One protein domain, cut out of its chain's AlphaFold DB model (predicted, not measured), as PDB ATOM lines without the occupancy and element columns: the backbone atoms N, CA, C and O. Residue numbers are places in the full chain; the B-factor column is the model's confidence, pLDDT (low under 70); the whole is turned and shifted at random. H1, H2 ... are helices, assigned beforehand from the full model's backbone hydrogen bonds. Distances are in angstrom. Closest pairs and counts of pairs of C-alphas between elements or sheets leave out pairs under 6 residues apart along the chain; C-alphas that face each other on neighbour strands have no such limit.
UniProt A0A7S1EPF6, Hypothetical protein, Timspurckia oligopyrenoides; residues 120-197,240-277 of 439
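AT A GLANCE: This is residues 120 to 197 and 240 to 277 of the 439 residues of the protein "Hypothetical protein" of Timspurckia oligopyrenoides (UniProt A0A7S1EPF6). Two long helices, H1 and H3, run side by side in opposite directions over part of their length, and H2 turns off at the end of H1, making an L with it. Residues 120 to 141, 177 to 197 and 240 to 245 stick out. The printed part has 116 residues, H1, H2 and H3 in chain order, all helix; it is extended, radius of gyration of the C-alphas 24.9 A, spanning 84 by 45 by 18 A.

IN THESE COORDINATES: H1, residues 120 to 169, begins at C-alpha 120 (-19.806, 27.847, -34.212) and is 72.8 A long. H2 is residues 172 to 197, 36.5 A. H3, residues 240 to 277, 55.3 A, ends at C-alpha 277 (12.832, 30.747, -38.879).

HOW THE PARTS SIT: Residues 149 to 167 of H1 touch residues 253 to 270 of H3, opposite ways at a shallow tilt of 20 degrees; the closest C-alphas, Leu 159 and Leu 260, are 6.0 A apart. After a tight link, H2 is close to but not clearly touching H1, about perpendicular at 76 degrees; their closest C-alphas, Arg 167 and Asp 173, are 5.4 A apart. H2 and H3 are apart. Every O i to N i+4 pair is within hydrogen-bond range in H1 and H2, 30 of 34 in H3.

THE WHOLE: Residues 198 to 239 are not printed; C-alphas 197 and 240 are 44.5 A apart. Mean pLDDT of the printed part is 79.9, with 27 residues under 70, among them 273 to 277.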
ATOM      1  N   VAL A 120     -20.921  28.385 -33.417       68.62
ATOM      2  CA  VAL A 120     -19.806  27.847 -34.212       68.62
ATOM      3  C   VAL A 120     -19.538  28.733 -35.428       68.62
ATOM      4  O   VAL A 120     -18.398  28.863 -35.850       68.62
ATOM      5  N   ALA A 121     -20.554  29.416 -35.968       69.06
ATOM      6  CA  ALA A 121     -20.378  30.420 -37.019       69.06
ATOM      7  C   ALA A 121     -19.548  31.639 -36.566       69.06
ATOM      8  O   ALA A 121     -18.701  32.118 -37.317       69.06
ATOM      9  N   MET A 122     -19.745  32.121 -35.334       66.38
ATOM     10  CA  MET A 122     -18.971  33.233 -34.766       66.38
ATOM     11  C   MET A 122     -17.539  32.804 -34.450       66.38
ATOM     12  O   MET A 122     -16.605  33.553 -34.726       66.38
ATOM     13  N   ILE A 123     -17.363  31.584 -33.931       65.06
ATOM     14  CA  ILE A 123     -16.039  30.999 -33.686       65.06
ATOM     15  C   ILE A 123     -15.297  30.804 -35.011       65.06
ATOM     16  O   ILE A 123     -14.164  31.253 -35.124       65.06
ATOM     17  N   ARG A 124     -15.944  30.221 -36.033       69.69
ATOM     18  CA  ARG A 124     -15.380  30.072 -37.386       69.69
ATOM     19  C   ARG A 124     -14.941  31.419 -37.951       69.69
ATOM     20  O   ARG A 124     -13.778  31.573 -38.283       69.69
ATOM     21  N   LYS A 125     -15.818  32.428 -37.929       71.56
ATOM     22  CA  LYS A 125     -15.485  33.780 -38.397       71.56
ATOM     23  C   LYS A 125     -14.306  34.401 -37.638       71.56
ATOM     24  O   LYS A 125     -13.496  35.097 -38.238       71.56
ATOM     25  N   HIS A 126     -14.211  34.180 -36.327       65.25
ATOM     26  CA  HIS A 126     -13.087  34.674 -35.536       65.25
ATOM     27  C   HIS A 126     -11.783  33.947 -35.884       65.25
ATOM     28  O   HIS A 126     -10.765  34.602 -36.072       65.25
ATOM     29  N   VAL A 127     -11.822  32.620 -36.027       67.06
ATOM     30  CA  VAL A 127     -10.671  31.816 -36.462       67.06
ATOM     31  C   VAL A 127     -10.211  32.240 -37.856       67.06
ATOM     32  O   VAL A 127      -9.021  32.464 -38.043       67.06
ATOM     33  N   ASP A 128     -11.136  32.431 -38.797       72.31
ATOM     34  CA  ASP A 128     -10.829  32.906 -40.148       72.31
ATOM     35  C   ASP A 128     -10.181  34.298 -40.111       72.31
ATOM     36  O   ASP A 128      -9.149  34.510 -40.738       72.31
ATOM     37  N   SER A 129     -10.712  35.225 -39.303       76.06
ATOM     38  CA  SER A 129     -10.124  36.559 -39.105       76.06
ATOM     39  C   SER A 129      -8.706  36.491 -38.530       76.06
ATOM     40  O   SER A 129      -7.817  37.197 -38.997       76.06
ATOM     41  N   VAL A 130      -8.473  35.638 -37.530       69.50
ATOM     42  CA  VAL A 130      -7.145  35.454 -36.921       69.50
ATOM     43  C   VAL A 130      -6.172  34.824 -37.918       69.50
ATOM     44  O   VAL A 130      -5.006  35.213 -37.969       69.50
ATOM     45  N   LEU A 131      -6.635  33.879 -38.741       68.06
ATOM     46  CA  LEU A 131      -5.833  33.288 -39.811       68.06
ATOM     47  C   LEU A 131      -5.485  34.322 -40.890       68.06
ATOM     48  O   LEU A 131      -4.331  34.385 -41.314       68.06
ATOM     49  N   GLU A 132      -6.436  35.158 -41.307       76.25
ATOM     50  CA  GLU A 132      -6.191  36.255 -42.252       76.25
ATOM     51  C   GLU A 132      -5.173  37.265 -41.701       76.25
ATOM     52  O   GLU A 132      -4.234  37.642 -42.406       76.25
ATOM     53  N   GLU A 133      -5.301  37.658 -40.430       75.31
ATOM     54  CA  GLU A 133      -4.338  38.528 -39.747       75.31
ATOM     55  C   GLU A 133      -2.947  37.889 -39.660       75.31
ATOM     56  O   GLU A 133      -1.943  38.554 -39.932       75.31
ATOM     57  N   ALA A 134      -2.869  36.591 -39.348       66.94
ATOM     58  CA  ALA A 134      -1.612  35.855 -39.303       66.94
ATOM     59  C   ALA A 134      -0.926  35.844 -40.678       66.94
ATOM     60  O   ALA A 134       0.247  36.214 -40.779       66.94
ATOM     61  N   VAL A 135      -1.663  35.530 -41.749       70.19
ATOM     62  CA  VAL A 135      -1.151  35.550 -43.130       70.19
ATOM     63  C   VAL A 135      -0.696  36.955 -43.539       70.19
ATOM     64  O   VAL A 135       0.369  37.115 -44.142       70.19
ATOM     65  N   ALA A 136      -1.461  37.994 -43.193       76.50
ATOM     66  CA  ALA A 136      -1.087  39.379 -43.472       76.50
ATOM     67  C   ALA A 136       0.183  39.795 -42.710       76.50
ATOM     68  O   ALA A 136       1.070  40.436 -43.281       76.50
ATOM     69  N   SER A 137       0.307  39.400 -41.440       74.88
ATOM     70  CA  SER A 137       1.494  39.667 -40.625       74.88
ATOM     71  C   SER A 137       2.739  38.979 -41.192       74.88
ATOM     72  O   SER A 137       3.796  39.601 -41.297       74.88
ATOM     73  N   GLU A 138       2.601  37.739 -41.664       72.81
ATOM     74  CA  GLU A 138       3.688  36.983 -42.275       72.81
ATOM     75  C   GLU A 138       4.134  37.620 -43.593       72.81
ATOM     76  O   GLU A 138       5.332  37.793 -43.839       72.81
ATOM     77  N   LYS A 139       3.178  38.043 -44.428       81.12
ATOM     78  CA  LYS A 139       3.474  38.792 -45.650       81.12
ATOM     79  C   LYS A 139       4.264  40.068 -45.340       81.12
ATOM     80  O   LYS A 139       5.294  40.299 -45.970       81.12
ATOM     81  N   ASN A 140       3.843  40.842 -44.339       83.31
ATOM     82  CA  ASN A 140       4.553  42.052 -43.915       83.31
ATOM     83  C   ASN A 140       5.970  41.748 -43.405       83.31
ATOM     84  O   ASN A 140       6.907  42.482 -43.716       83.31
ATOM     85  N   LEU A 141       6.162  40.661 -42.652       80.12
ATOM     86  CA  LEU A 141       7.489  40.231 -42.197       80.12
ATOM     87  C   LEU A 141       8.399  39.872 -43.377       80.12
ATOM     88  O   LEU A 141       9.542  40.331 -43.423       80.12
ATOM     89  N   ARG A 142       7.887  39.124 -44.363       79.12
ATOM     90  CA  ARG A 142       8.630  38.776 -45.586       79.12
ATOM     91  C   ARG A 142       8.994  40.015 -46.402       79.12
ATOM     92  O   ARG A 142      10.134  40.137 -46.848       79.12
ATOM     93  N   GLU A 143       8.062  40.950 -46.574       86.62
ATOM     94  CA  GLU A 143       8.308  42.209 -47.286       86.62
ATOM     95  C   GLU A 143       9.338  43.084 -46.558       86.62
ATOM     96  O   GLU A 143      10.265  43.598 -47.190       86.62
ATOM     97  N   ASN A 144       9.259  43.181 -45.228       85.25
ATOM     98  CA  ASN A 144      10.238  43.902 -44.415       85.25
ATOM     99  C   ASN A 144      11.631  43.263 -44.487       85.25
ATOM    100  O   ASN A 144      12.622  43.974 -44.669       85.25
ATOM    101  N   ALA A 145      11.727  41.934 -44.397       84.69
ATOM    102  CA  ALA A 145      12.989  41.210 -44.536       84.69
ATOM    103  C   ALA A 145      13.599  41.410 -45.935       84.69
ATOM    104  O   ALA A 145      14.787  41.722 -46.066       84.69
ATOM    105  N   ALA A 146      12.781  41.320 -46.988       86.00
ATOM    106  CA  ALA A 146      13.203  41.605 -48.356       86.00
ATOM    107  C   ALA A 146      13.673  43.063 -48.520       86.00
ATOM    108  O   ALA A 146      14.707  43.313 -49.150       86.00
ATOM    109  N   GLY A 147      12.966  44.018 -47.908       90.06
ATOM    110  CA  GLY A 147      13.332  45.433 -47.873       90.06
ATOM    111  C   GLY A 147      14.675  45.676 -47.182       90.06
ATOM    112  O   GLY A 147      15.546  46.343 -47.744       90.06
ATOM    113  N   GLN A 148      14.901  45.065 -46.016       89.06
ATOM    114  CA  GLN A 148      16.178  45.142 -45.301       89.06
ATOM    115  C   GLN A 148      17.329  44.557 -46.127       89.06
ATOM    116  O   GLN A 148      18.383  45.183 -46.247       89.06
ATOM    117  N   LYS A 149      17.124  43.398 -46.766       89.81
ATOM    118  CA  LYS A 149      18.120  42.795 -47.666       89.81
ATOM    119  C   LYS A 149      18.443  43.702 -48.846       89.81
ATOM    120  O   LYS A 149      19.612  43.855 -49.202       89.81
ATOM    121  N   LYS A 150      17.429  44.320 -49.454       92.62
ATOM    122  CA  LYS A 150      17.623  45.272 -50.552       92.62
ATOM    123  C   LYS A 150      18.450  46.478 -50.096       92.62
ATOM    124  O   LYS A 150      19.446  46.789 -50.744       92.62
ATOM    125  N   ALA A 151      18.110  47.075 -48.954       93.06
ATOM    126  CA  ALA A 151      18.840  48.211 -48.396       93.06
ATOM    127  C   ALA A 151      20.313  47.871 -48.101       93.06
ATOM    128  O   ALA A 151      21.211  48.630 -48.460       93.06
ATOM    129  N   VAL A 152      20.592  46.701 -47.513       92.31
ATOM    130  CA  VAL A 152      21.973  46.256 -47.248       92.31
ATOM    131  C   VAL A 152      22.740  46.004 -48.553       92.31
ATOM    132  O   VAL A 152      23.902  46.392 -48.663       92.31
ATOM    133  N   ARG A 153      22.107  45.424 -49.582       91.94
ATOM    134  CA  ARG A 153      22.734  45.253 -50.909       91.94
ATOM    135  C   ARG A 153      23.093  46.589 -51.554       91.94
ATOM    136  O   ARG A 153      24.161  46.704 -52.150       91.94
ATOM    137  N   GLU A 154      22.220  47.585 -51.449       94.00
ATOM    138  CA  GLU A 154      22.481  48.936 -51.954       94.00
ATOM    139  C   GLU A 154      23.626  49.609 -51.184       94.00
ATOM    140  O   GLU A 154      24.529  50.162 -51.811       94.00
ATOM    141  N   GLN A 155      23.677  49.460 -49.856       93.31
ATOM    142  CA  GLN A 155      24.804  49.933 -49.040       93.31
ATOM    143  C   GLN A 155      26.133  49.274 -49.433       93.31
ATOM    144  O   GLN A 155      27.143  49.965 -49.548       93.31
ATOM    145  N   ILE A 156      26.149  47.959 -49.685       92.88
ATOM    146  CA  ILE A 156      27.352  47.249 -50.151       92.88
ATOM    147  C   ILE A 156      27.822  47.809 -51.497       92.88
ATOM    148  O   ILE A 156      29.018  48.032 -51.672       92.88
ATOM    149  N   LYS A 157      26.901  48.055 -52.440       94.00
ATOM    150  CA  LYS A 157      27.237  48.641 -53.747       94.00
ATOM    151  C   LYS A 157      27.812  50.050 -53.605       94.00
ATOM    152  O   LYS A 157      28.849  50.330 -54.195       94.00
ATOM    153  N   ALA A 158      27.181  50.905 -52.802       94.06
ATOM    154  CA  ALA A 158      27.651  52.270 -52.572       94.06
ATOM    155  C   ALA A 158      29.043  52.299 -51.917       94.06
ATOM    156  O   ALA A 158      29.925  53.013 -52.380       94.06
ATOM    157  N   LEU A 159      29.270  51.471 -50.889       92.62
ATOM    158  CA  LEU A 159      30.574  51.363 -50.225       92.62
ATOM    159  C   LEU A 159      31.656  50.771 -51.139       92.62
ATOM    160  O   LEU A 159      32.816  51.149 -51.022       92.62
ATOM    161  N   ALA A 160      31.299  49.848 -52.035       91.38
ATOM    162  CA  ALA A 160      32.237  49.306 -53.015       91.38
ATOM    163  C   ALA A 160      32.690  50.378 -54.018       91.38
ATOM    164  O   ALA A 160      33.881  50.456 -54.308       91.38
ATOM    165  N   LEU A 161      31.761  51.219 -54.490       93.19
ATOM    166  CA  LEU A 161      32.068  52.339 -55.382       93.19
ATOM    167  C   LEU A 161      32.921  53.408 -54.686       93.19
ATOM    168  O   LEU A 161      33.951  53.786 -55.232       93.19
ATOM    169  N   ASP A 162      32.568  53.824 -53.461       92.00
ATOM    170  CA  ASP A 162      33.370  54.786 -52.676       92.00
ATOM    171  C   ASP A 162      34.802  54.275 -52.449       92.00
ATOM    172  O   ASP A 162      35.776  55.020 -52.547       92.00
ATOM    173  N   LEU A 163      34.954  52.976 -52.191       91.12
ATOM    174  CA  LEU A 163      36.257  52.349 -52.007       91.12
ATOM    175  C   LEU A 163      37.072  52.326 -53.309       91.12
ATOM    176  O   LEU A 163      38.276  52.576 -53.278       91.12
ATOM    177  N   GLU A 164      36.439  52.062 -54.452       89.69
ATOM    178  CA  GLU A 164      37.092  52.106 -55.764       89.69
ATOM    179  C   GLU A 164      37.502  53.536 -56.155       89.69
ATOM    180  O   GLU A 164      38.633  53.761 -56.589       89.69
ATOM    181  N   GLU A 165      36.632  54.524 -55.946       92.00
ATOM    182  CA  GLU A 165      36.946  55.940 -56.171       92.00
ATOM    183  C   GLU A 165      38.091  56.414 -55.271       92.00
ATOM    184  O   GLU A 165      39.032  57.052 -55.747       92.00
ATOM    185  N   TYR A 166      38.080  56.029 -53.990       89.62
ATOM    186  CA  TYR A 166      39.162  56.334 -53.054       89.62
ATOM    187  C   TYR A 166      40.502  55.750 -53.520       89.62
ATOM    188  O   TYR A 166      41.534  56.428 -53.486       89.62
ATOM    189  N   ARG A 167      40.502  54.508 -54.019       89.38
ATOM    190  CA  ARG A 167      41.710  53.871 -54.563       89.38
ATOM    191  C   ARG A 167      42.229  54.555 -55.819       89.38
ATOM    192  O   ARG A 167      43.447  54.714 -55.944       89.38
ATOM    193  N   LYS A 168      41.339  54.996 -56.712       89.12
ATOM    194  CA  LYS A 168      41.698  55.769 -57.913       89.12
ATOM    195  C   LYS A 168      42.326  57.111 -57.544       89.12
ATOM    196  O   LYS A 168      43.409  57.422 -58.033       89.12
ATOM    197  N   MET A 169      41.699  57.860 -56.635       88.31
ATOM    198  CA  MET A 169      42.163  59.184 -56.197       88.31
ATOM    199  C   MET A 169      43.547  59.153 -55.539       88.31
ATOM    200  O   MET A 169      44.335  60.078 -55.716       88.31
ATOM    201  N   HIS A 170      43.864  58.081 -54.808       86.06
ATOM    202  CA  HIS A 170      45.137  57.939 -54.097       86.06
ATOM    203  C   HIS A 170      46.160  57.032 -54.806       86.06
ATOM    204  O   HIS A 170      47.205  56.721 -54.235       86.06
ATOM    205  N   GLY A 171      45.887  56.597 -56.044       81.88
ATOM    206  CA  GLY A 171      46.801  55.757 -56.830       81.88
ATOM    207  C   GLY A 171      47.032  54.350 -56.259       81.88
ATOM    208  O   GLY A 171      47.997  53.681 -56.631       81.88
ATOM    209  N   LEU A 172      46.152  53.888 -55.367       76.62
ATOM    210  CA  LEU A 172      46.242  52.588 -54.694       76.62
ATOM    211  C   LEU A 172      45.855  51.419 -55.613       76.62
ATOM    212  O   LEU A 172      46.247  50.283 -55.353       76.62
ATOM    213  N   ASP A 173      45.152  51.682 -56.718       68.81
ATOM    214  CA  ASP A 173      44.729  50.656 -57.683       68.81
ATOM    215  C   ASP A 173      45.901  49.844 -58.251       68.81
ATOM    216  O   ASP A 173      45.781  48.629 -58.431       68.81
ATOM    217  N   LYS A 174      47.054  50.489 -58.484       63.62
ATOM    218  CA  LYS A 174      48.264  49.822 -58.994       63.62
ATOM    219  C   LYS A 174      48.881  48.890 -57.948       63.62
ATOM    220  O   LYS A 174      49.171  47.743 -58.267       63.62
ATOM    221  N   LYS A 175      48.974  49.344 -56.691       56.91
ATOM    222  CA  LYS A 175      49.449  48.520 -55.566       56.91
ATOM    223  C   LYS A 175      48.494  47.371 -55.244       56.91
ATOM    224  O   LYS A 175      48.964  46.307 -54.871       56.91
ATOM    225  N   SER A 176      47.177  47.547 -55.401       56.25
ATOM    226  CA  SER A 176      46.215  46.468 -55.126       56.25
ATOM    227  C   SER A 176      46.267  45.346 -56.169       56.25
ATOM    228  O   SER A 176      46.124  44.186 -55.797       56.25
ATOM    229  N   LYS A 177      46.540  45.661 -57.447       61.16
ATOM    230  CA  LYS A 177      46.762  44.651 -58.496       61.16
ATOM    231  C   LYS A 177      48.069  43.888 -58.284       61.16
ATOM    232  O   LYS A 177      48.044  42.665 -58.306       61.16
ATOM    233  N   GLU A 178      49.160  44.592 -57.981       60.91
ATOM    234  CA  GLU A 178      50.444  43.965 -57.623       60.91
ATOM    235  C   GLU A 178      50.331  43.083 -56.369       60.91
ATOM    236  O   GLU A 178      50.848  41.970 -56.345       60.91
ATOM    237  N   LEU A 179      49.624  43.545 -55.330       59.59
ATOM    238  CA  LEU A 179      49.389  42.763 -54.111       59.59
ATOM    239  C   LEU A 179      48.475  41.559 -54.357       59.59
ATOM    240  O   LEU A 179      48.725  40.499 -53.793       59.59
ATOM    241  N   ALA A 180      47.447  41.697 -55.198       63.75
ATOM    242  CA  ALA A 180      46.567  40.591 -55.564       63.75
ATOM    243  C   ALA A 180      47.309  39.521 -56.382       63.75
ATOM    244  O   ALA A 180      47.139  38.333 -56.112       63.75
ATOM    245  N   GLU A 181      48.172  39.924 -57.319       71.88
ATOM    246  CA  GLU A 181      49.047  39.012 -58.065       71.88
ATOM    247  C   GLU A 181      50.051  38.313 -57.136       71.88
ATOM    248  O   GLU A 181      50.179  37.090 -57.187       71.88
ATOM    249  N   LEU A 182      50.676  39.042 -56.204       65.25
ATOM    250  CA  LEU A 182      51.564  38.475 -55.178       65.25
ATOM    251  C   LEU A 182      50.847  37.502 -54.231       65.25
ATOM    252  O   LEU A 182      51.417  36.486 -53.831       65.25
ATOM    253  N   GLU A 183      49.605  37.788 -53.844       68.25
ATOM    254  CA  GLU A 183      48.820  36.919 -52.965       68.25
ATOM    255  C   GLU A 183      48.327  35.664 -53.699       68.25
ATOM    256  O   GLU A 183      48.307  34.570 -53.126       68.25
ATOM    257  N   GLN A 184      48.003  35.790 -54.985       73.06
ATOM    258  CA  GLN A 184      47.668  34.668 -55.855       73.06
ATOM    259  C   GLN A 184      48.891  33.776 -56.108       73.06
ATOM    260  O   GLN A 184      48.793  32.555 -55.985       73.06
ATOM    261  N   GLU A 185      50.065  34.367 -56.340       77.69
ATOM    262  CA  GLU A 185      51.338  33.649 -56.444       77.69
ATOM    263  C   GLU A 185      51.703  32.962 -55.116       77.69
ATOM    264  O   GLU A 185      52.176  31.823 -55.089       77.69
ATOM    265  N   ARG A 186      51.421  33.603 -53.975       75.75
ATOM    266  CA  ARG A 186      51.636  33.011 -52.650       75.75
ATOM    267  C   ARG A 186      50.716  31.814 -52.399       75.75
ATOM    268  O   ARG A 186      51.203  30.793 -51.909       75.75
ATOM    269  N   LYS A 187      49.433  31.899 -52.763       80.94
ATOM    270  CA  LYS A 187      48.492  30.766 -52.686       80.94
ATOM    271  C   LYS A 187      48.921  29.618 -53.596       80.94
ATOM    272  O   LYS A 187      48.950  28.478 -53.144       80.94
ATOM    273  N   GLN A 188      49.362  29.914 -54.818       79.81
ATOM    274  CA  GLN A 188      49.921  28.905 -55.723       79.81
ATOM    275  C   GLN A 188      51.168  28.231 -55.129       79.81
ATOM    276  O   GLN A 188      51.263  27.006 -55.132       79.81
ATOM    277  N   ARG A 189      52.089  28.993 -54.524       77.94
ATOM    278  CA  ARG A 189      53.262  28.428 -53.830       77.94
ATOM    279  C   ARG A 189      52.886  27.595 -52.603       77.94
ATOM    280  O   ARG A 189      53.584  26.631 -52.289       77.94
ATOM    281  N   GLU A 190      51.833  27.954 -51.871       78.75
ATOM    282  CA  GLU A 190      51.331  27.166 -50.737       78.75
ATOM    283  C   GLU A 190      50.675  25.854 -51.208       78.75
ATOM    284  O   GLU A 190      50.967  24.795 -50.648       78.75
ATOM    285  N   GLU A 191      49.901  25.885 -52.294       77.69
ATOM    286  CA  GLU A 191      49.343  24.692 -52.948       77.69
ATOM    287  C   GLU A 191      50.432  23.779 -53.533       77.69
ATOM    288  O   GLU A 191      50.379  22.555 -53.377       77.69
ATOM    289  N   GLU A 192      51.471  24.348 -54.147       77.56
ATOM    290  CA  GLU A 192      52.641  23.594 -54.598       77.56
ATOM    291  C   GLU A 192      53.410  22.989 -53.424       77.56
ATOM    292  O   GLU A 192      53.776  21.815 -53.472       77.56
ATOM    293  N   LYS A 193      53.620  23.731 -52.327       79.69
ATOM    294  CA  LYS A 193      54.241  23.188 -51.106       79.69
ATOM    295  C   LYS A 193      53.437  22.030 -50.524       79.69
ATOM    296  O   LYS A 193      54.041  21.045 -50.097       79.69
ATOM    297  N   LEU A 194      52.107  22.111 -50.535       75.56
ATOM    298  CA  LEU A 194      51.220  21.014 -50.141       75.56
ATOM    299  C   LEU A 194      51.398  19.800 -51.067       75.56
ATOM    300  O   LEU A 194      51.623  18.691 -50.575       75.56
ATOM    301  N   LYS A 195      51.428  19.996 -52.392       77.19
ATOM    302  CA  LYS A 195      51.723  18.925 -53.364       77.19
ATOM    303  C   LYS A 195      53.098  18.282 -53.126       77.19
ATOM    304  O   LYS A 195      53.209  17.056 -53.088       77.19
ATOM    305  N   TRP A 196      54.137  19.078 -52.877       68.31
ATOM    306  CA  TRP A 196      55.489  18.588 -52.588       68.31
ATOM    307  C   TRP A 196      55.607  17.890 -51.225       68.31
ATOM    308  O   TRP A 196      56.372  16.931 -51.095       68.31
ATOM    309  N   GLN A 197      54.845  18.308 -50.208       67.12
ATOM    310  CA  GLN A 197      54.776  17.609 -48.919       67.12
ATOM    311  C   GLN A 197      54.087  16.245 -49.034       67.12
ATOM    312  O   GLN A 197      54.535  15.285 -48.400       67.12
ATOM    313  N   ARG A 240      59.549  61.754 -43.828       81.38
ATOM    314  CA  ARG A 240      58.628  61.464 -42.721       81.38
ATOM    315  C   ARG A 240      57.221  62.023 -42.956       81.38
ATOM    316  O   ARG A 240      56.249  61.356 -42.611       81.38
ATOM    317  N   GLU A 241      57.102  63.217 -43.535       83.00
ATOM    318  CA  GLU A 241      55.813  63.823 -43.902       83.00
ATOM    319  C   GLU A 241      55.123  63.030 -45.031       83.00
ATOM    320  O   GLU A 241      53.920  62.771 -44.959       83.00
ATOM    321  N   GLU A 242      55.879  62.554 -46.026       78.69
ATOM    322  CA  GLU A 242      55.374  61.654 -47.073       78.69
ATOM    323  C   GLU A 242      54.933  60.293 -46.510       78.69
ATOM    324  O   GLU A 242      53.866  59.789 -46.872       78.69
ATOM    325  N   GLU A 243      55.701  59.705 -45.588       79.31
ATOM    326  CA  GLU A 243      55.322  58.468 -44.898       79.31
ATOM    327  C   GLU A 243      54.055  58.631 -44.048       79.31
ATOM    328  O   GLU A 243      53.202  57.739 -44.023       79.31
ATOM    329  N   GLU A 244      53.912  59.746 -43.327       81.12
ATOM    330  CA  GLU A 244      52.715  60.041 -42.534       81.12
ATOM    331  C   GLU A 244      51.489  60.253 -43.431       81.12
ATOM    332  O   GLU A 244      50.409  59.732 -43.132       81.12
ATOM    333  N   HIS A 245      51.659  60.911 -44.581       80.19
ATOM    334  CA  HIS A 245      50.610  61.045 -45.588       80.19
ATOM    335  C   HIS A 245      50.193  59.683 -46.169       80.19
ATOM    336  O   HIS A 245      49.000  59.376 -46.237       80.19
ATOM    337  N   GLN A 246      51.151  58.808 -46.500       80.06
ATOM    338  CA  GLN A 246      50.851  57.444 -46.956       80.06
ATOM    339  C   GLN A 246      50.143  56.608 -45.880       80.06
ATOM    340  O   GLN A 246      49.186  55.896 -46.185       80.06
ATOM    341  N   LYS A 247      50.555  56.717 -44.611       84.94
ATOM    342  CA  LYS A 247      49.883  56.042 -43.485       84.94
ATOM    343  C   LYS A 247      48.448  56.532 -43.304       84.94
ATOM    344  O   LYS A 247      47.562  55.719 -43.043       84.94
ATOM    345  N   SER A 248      48.205  57.832 -43.468       86.44
ATOM    346  CA  SER A 248      46.859  58.413 -43.407       86.44
ATOM    347  C   SER A 248      45.948  57.854 -44.507       86.44
ATOM    348  O   SER A 248      44.828  57.428 -44.225       86.44
ATOM    349  N   ILE A 249      46.463  57.757 -45.738       86.44
ATOM    350  CA  ILE A 249      45.750  57.171 -46.880       86.44
ATOM    351  C   ILE A 249      45.401  55.697 -46.628       86.44
ATOM    352  O   ILE A 249      44.249  55.296 -46.788       86.44
ATOM    353  N   LEU A 250      46.368  54.889 -46.183       85.50
ATOM    354  CA  LEU A 250      46.144  53.463 -45.907       85.50
ATOM    355  C   LEU A 250      45.124  53.250 -44.784       85.50
ATOM    356  O   LEU A 250      44.250  52.393 -44.892       85.50
ATOM    357  N   LYS A 251      45.172  54.074 -43.733       89.44
ATOM    358  CA  LYS A 251      44.173  54.047 -42.657       89.44
ATOM    359  C   LYS A 251      42.777  54.426 -43.174       89.44
ATOM    360  O   LYS A 251      41.773  53.840 -42.765       89.44
ATOM    361  N   GLY A 252      42.702  55.382 -44.100       87.12
ATOM    362  CA  GLY A 252      41.469  55.754 -44.795       87.12
ATOM    363  C   GLY A 252      40.897  54.632 -45.670       87.12
ATOM    364  O   GLY A 252      39.677  54.478 -45.737       87.12
ATOM    365  N   GLU A 253      41.748  53.816 -46.292       88.94
ATOM    366  CA  GLU A 253      41.326  52.617 -47.026       88.94
ATOM    367  C   GLU A 253      40.838  51.522 -46.068       88.94
ATOM    368  O   GLU A 253      39.748  50.977 -46.249       88.94
ATOM    369  N   GLU A 254      41.594  51.243 -45.005       88.94
ATOM    370  CA  GLU A 254      41.274  50.197 -44.032       88.94
ATOM    371  C   GLU A 254      39.898  50.419 -43.387       88.94
ATOM    372  O   GLU A 254      39.088  49.498 -43.302       88.94
ATOM    373  N   THR A 255      39.578  51.660 -43.010       91.00
ATOM    374  CA  THR A 255      38.258  51.992 -42.443       91.00
ATOM    375  C   THR A 255      37.107  51.750 -43.427       91.00
ATOM    376  O   THR A 255      36.032  51.303 -43.017       91.00
ATOM    377  N   ARG A 256      37.308  51.996 -44.727       90.00
ATOM    378  CA  ARG A 256      36.307  51.703 -45.769       90.00
ATOM    379  C   ARG A 256      36.156  50.205 -46.003       90.00
ATOM    380  O   ARG A 256      35.029  49.717 -46.076       90.00
ATOM    381  N   VAL A 257      37.266  49.465 -46.036       89.81
ATOM    382  CA  VAL A 257      37.268  47.994 -46.119       89.81
ATOM    383  C   VAL A 257      36.525  47.385 -44.926       89.81
ATOM    384  O   VAL A 257      35.689  46.502 -45.108       89.81
ATOM    385  N   GLN A 258      36.768  47.884 -43.711       91.62
ATOM    386  CA  GLN A 258      36.067  47.434 -42.505       91.62
ATOM    387  C   GLN A 258      34.555  47.676 -42.601       91.62
ATOM    388  O   GLN A 258      33.778  46.763 -42.317       91.62
ATOM    389  N   LYS A 259      34.119  48.857 -43.065       92.75
ATOM    390  CA  LYS A 259      32.690  49.155 -43.286       92.75
ATOM    391  C   LYS A 259      32.058  48.224 -44.322       92.75
ATOM    392  O   LYS A 259      30.958  47.720 -44.099       92.75
ATOM    393  N   LEU A 260      32.756  47.957 -45.426       92.06
ATOM    394  CA  LEU A 260      32.295  47.038 -46.468       92.06
ATOM    395  C   LEU A 260      32.158  45.603 -45.936       92.06
ATOM    396  O   LEU A 260      31.143  44.947 -46.173       92.06
ATOM    397  N   ASN A 261      33.150  45.120 -45.187       89.81
ATOM    398  CA  ASN A 261      33.121  43.785 -44.592       89.81
ATOM    399  C   ASN A 261      32.023  43.656 -43.529       89.81
ATOM    400  O   ASN A 261      31.338  42.637 -43.495       89.81
ATOM    401  N   ALA A 262      31.791  44.692 -42.719       92.44
ATOM    402  CA  ALA A 262      30.688  44.719 -41.761       92.44
ATOM    403  C   ALA A 262      29.316  44.653 -42.458       92.44
ATOM    404  O   ALA A 262      28.439  43.904 -42.029       92.44
ATOM    405  N   ALA A 263      29.135  45.381 -43.567       91.19
ATOM    406  CA  ALA A 263      27.906  45.324 -44.358       91.19
ATOM    407  C   ALA A 263      27.684  43.939 -44.998       91.19
ATOM    408  O   ALA A 263      26.564  43.429 -44.983       91.19
ATOM    409  N   LYS A 264      28.749  43.293 -45.498       91.94
ATOM    410  CA  LYS A 264      28.695  41.908 -46.002       91.94
ATOM    411  C   LYS A 264      28.341  40.905 -44.903       91.94
ATOM    412  O   LYS A 264      27.423  40.118 -45.089       91.94
ATOM    413  N   ALA A 265      28.977  40.998 -43.736       91.69
ATOM    414  CA  ALA A 265      28.669  40.133 -42.597       91.69
ATOM    415  C   ALA A 265      27.206  40.274 -42.145       91.69
ATOM    416  O   ALA A 265      26.556  39.282 -41.820       91.69
ATOM    417  N   ARG A 266      26.650  41.494 -42.184       90.75
ATOM    418  CA  ARG A 266      25.225  41.733 -41.911       90.75
ATOM    419  C   ARG A 266      24.315  41.060 -42.945       90.75
ATOM    420  O   ARG A 266      23.265  40.542 -42.578       90.75
ATOM    421  N   MET A 267      24.706  41.046 -44.220       91.06
ATOM    422  CA  MET A 267      23.975  40.326 -45.270       91.06
ATOM    423  C   MET A 267      23.994  38.810 -45.029       91.06
ATOM    424  O   MET A 267      22.962  38.158 -45.173       91.06
ATOM    425  N   ASP A 268      25.137  38.259 -44.622       87.25
ATOM    426  CA  ASP A 268      25.272  36.831 -44.317       87.25
ATOM    427  C   ASP A 268      24.437  36.432 -43.093       87.25
ATOM    428  O   ASP A 268      23.749  35.413 -43.126       87.25
ATOM    429  N   GLN A 269      24.397  37.277 -42.056       86.75
ATOM    430  CA  GLN A 269      23.506  37.089 -40.908       86.75
ATOM    431  C   GLN A 269      22.034  37.038 -41.335       86.75
ATOM    432  O   GLN A 269      21.345  36.079 -40.995       86.75
ATOM    433  N   LEU A 270      21.576  37.999 -42.149       85.50
ATOM    434  CA  LEU A 270      20.200  38.034 -42.669       85.50
ATOM    435  C   LEU A 270      19.853  36.844 -43.582       85.50
ATOM    436  O   LEU A 270      18.680  36.519 -43.753       85.50
ATOM    437  N   ASN A 271      20.842  36.209 -44.213       82.56
ATOM    438  CA  ASN A 271      20.630  34.978 -44.978       82.56
ATOM    439  C   ASN A 271      20.602  33.740 -44.071       82.56
ATOM    440  O   ASN A 271      19.874  32.795 -44.350       82.56
ATOM    441  N   SER A 272      21.363  33.738 -42.974       77.31
ATOM    442  CA  SER A 272      21.382  32.620 -42.025       77.31
ATOM    443  C   SER A 272      20.114  32.521 -41.169       77.31
ATOM    444  O   SER A 272      19.688  31.414 -40.848       77.31
ATOM    445  N   THR A 273      19.474  33.648 -40.840       68.62
ATOM    446  CA  THR A 273      18.235  33.674 -40.043       68.62
ATOM    447  C   THR A 273      17.041  33.072 -40.788       68.62
ATOM    448  O   THR A 273      16.236  32.388 -40.169       68.62
ATOM    449  N   GLU A 274      16.981  33.191 -42.120       62.34
ATOM    450  CA  GLU A 274      15.946  32.528 -42.938       62.34
ATOM    451  C   GLU A 274      15.956  30.999 -42.798       62.34
ATOM    452  O   GLU A 274      14.909  30.362 -42.892       62.34
ATOM    453  N   HIS A 275      17.120  30.393 -42.540       51.81
ATOM    454  CA  HIS A 275      17.209  28.948 -42.324       51.81
ATOM    455  C   HIS A 275      16.751  28.515 -40.927       51.81
ATOM    456  O   HIS A 275      16.383  27.354 -40.756       51.81
ATOM    457  N   HIS A 276      16.757  29.419 -39.942       49.50
ATOM    458  CA  HIS A 276      16.308  29.122 -38.582       49.50
ATOM    459  C   HIS A 276      14.818  29.404 -38.369       49.50
ATOM    460  O   HIS A 276      14.157  28.608 -37.704       49.50
ATOM    461  N   ASP A 277      14.266  30.447 -38.988       49.28
ATOM    462  CA  ASP A 277      12.832  30.747 -38.879       49.28
ATOM    463  C   ASP A 277      11.970  29.690 -39.594       49.28
ATOM    464  O   ASP A 277      10.879  29.365 -39.131       49.28
TER     465      ASP A 277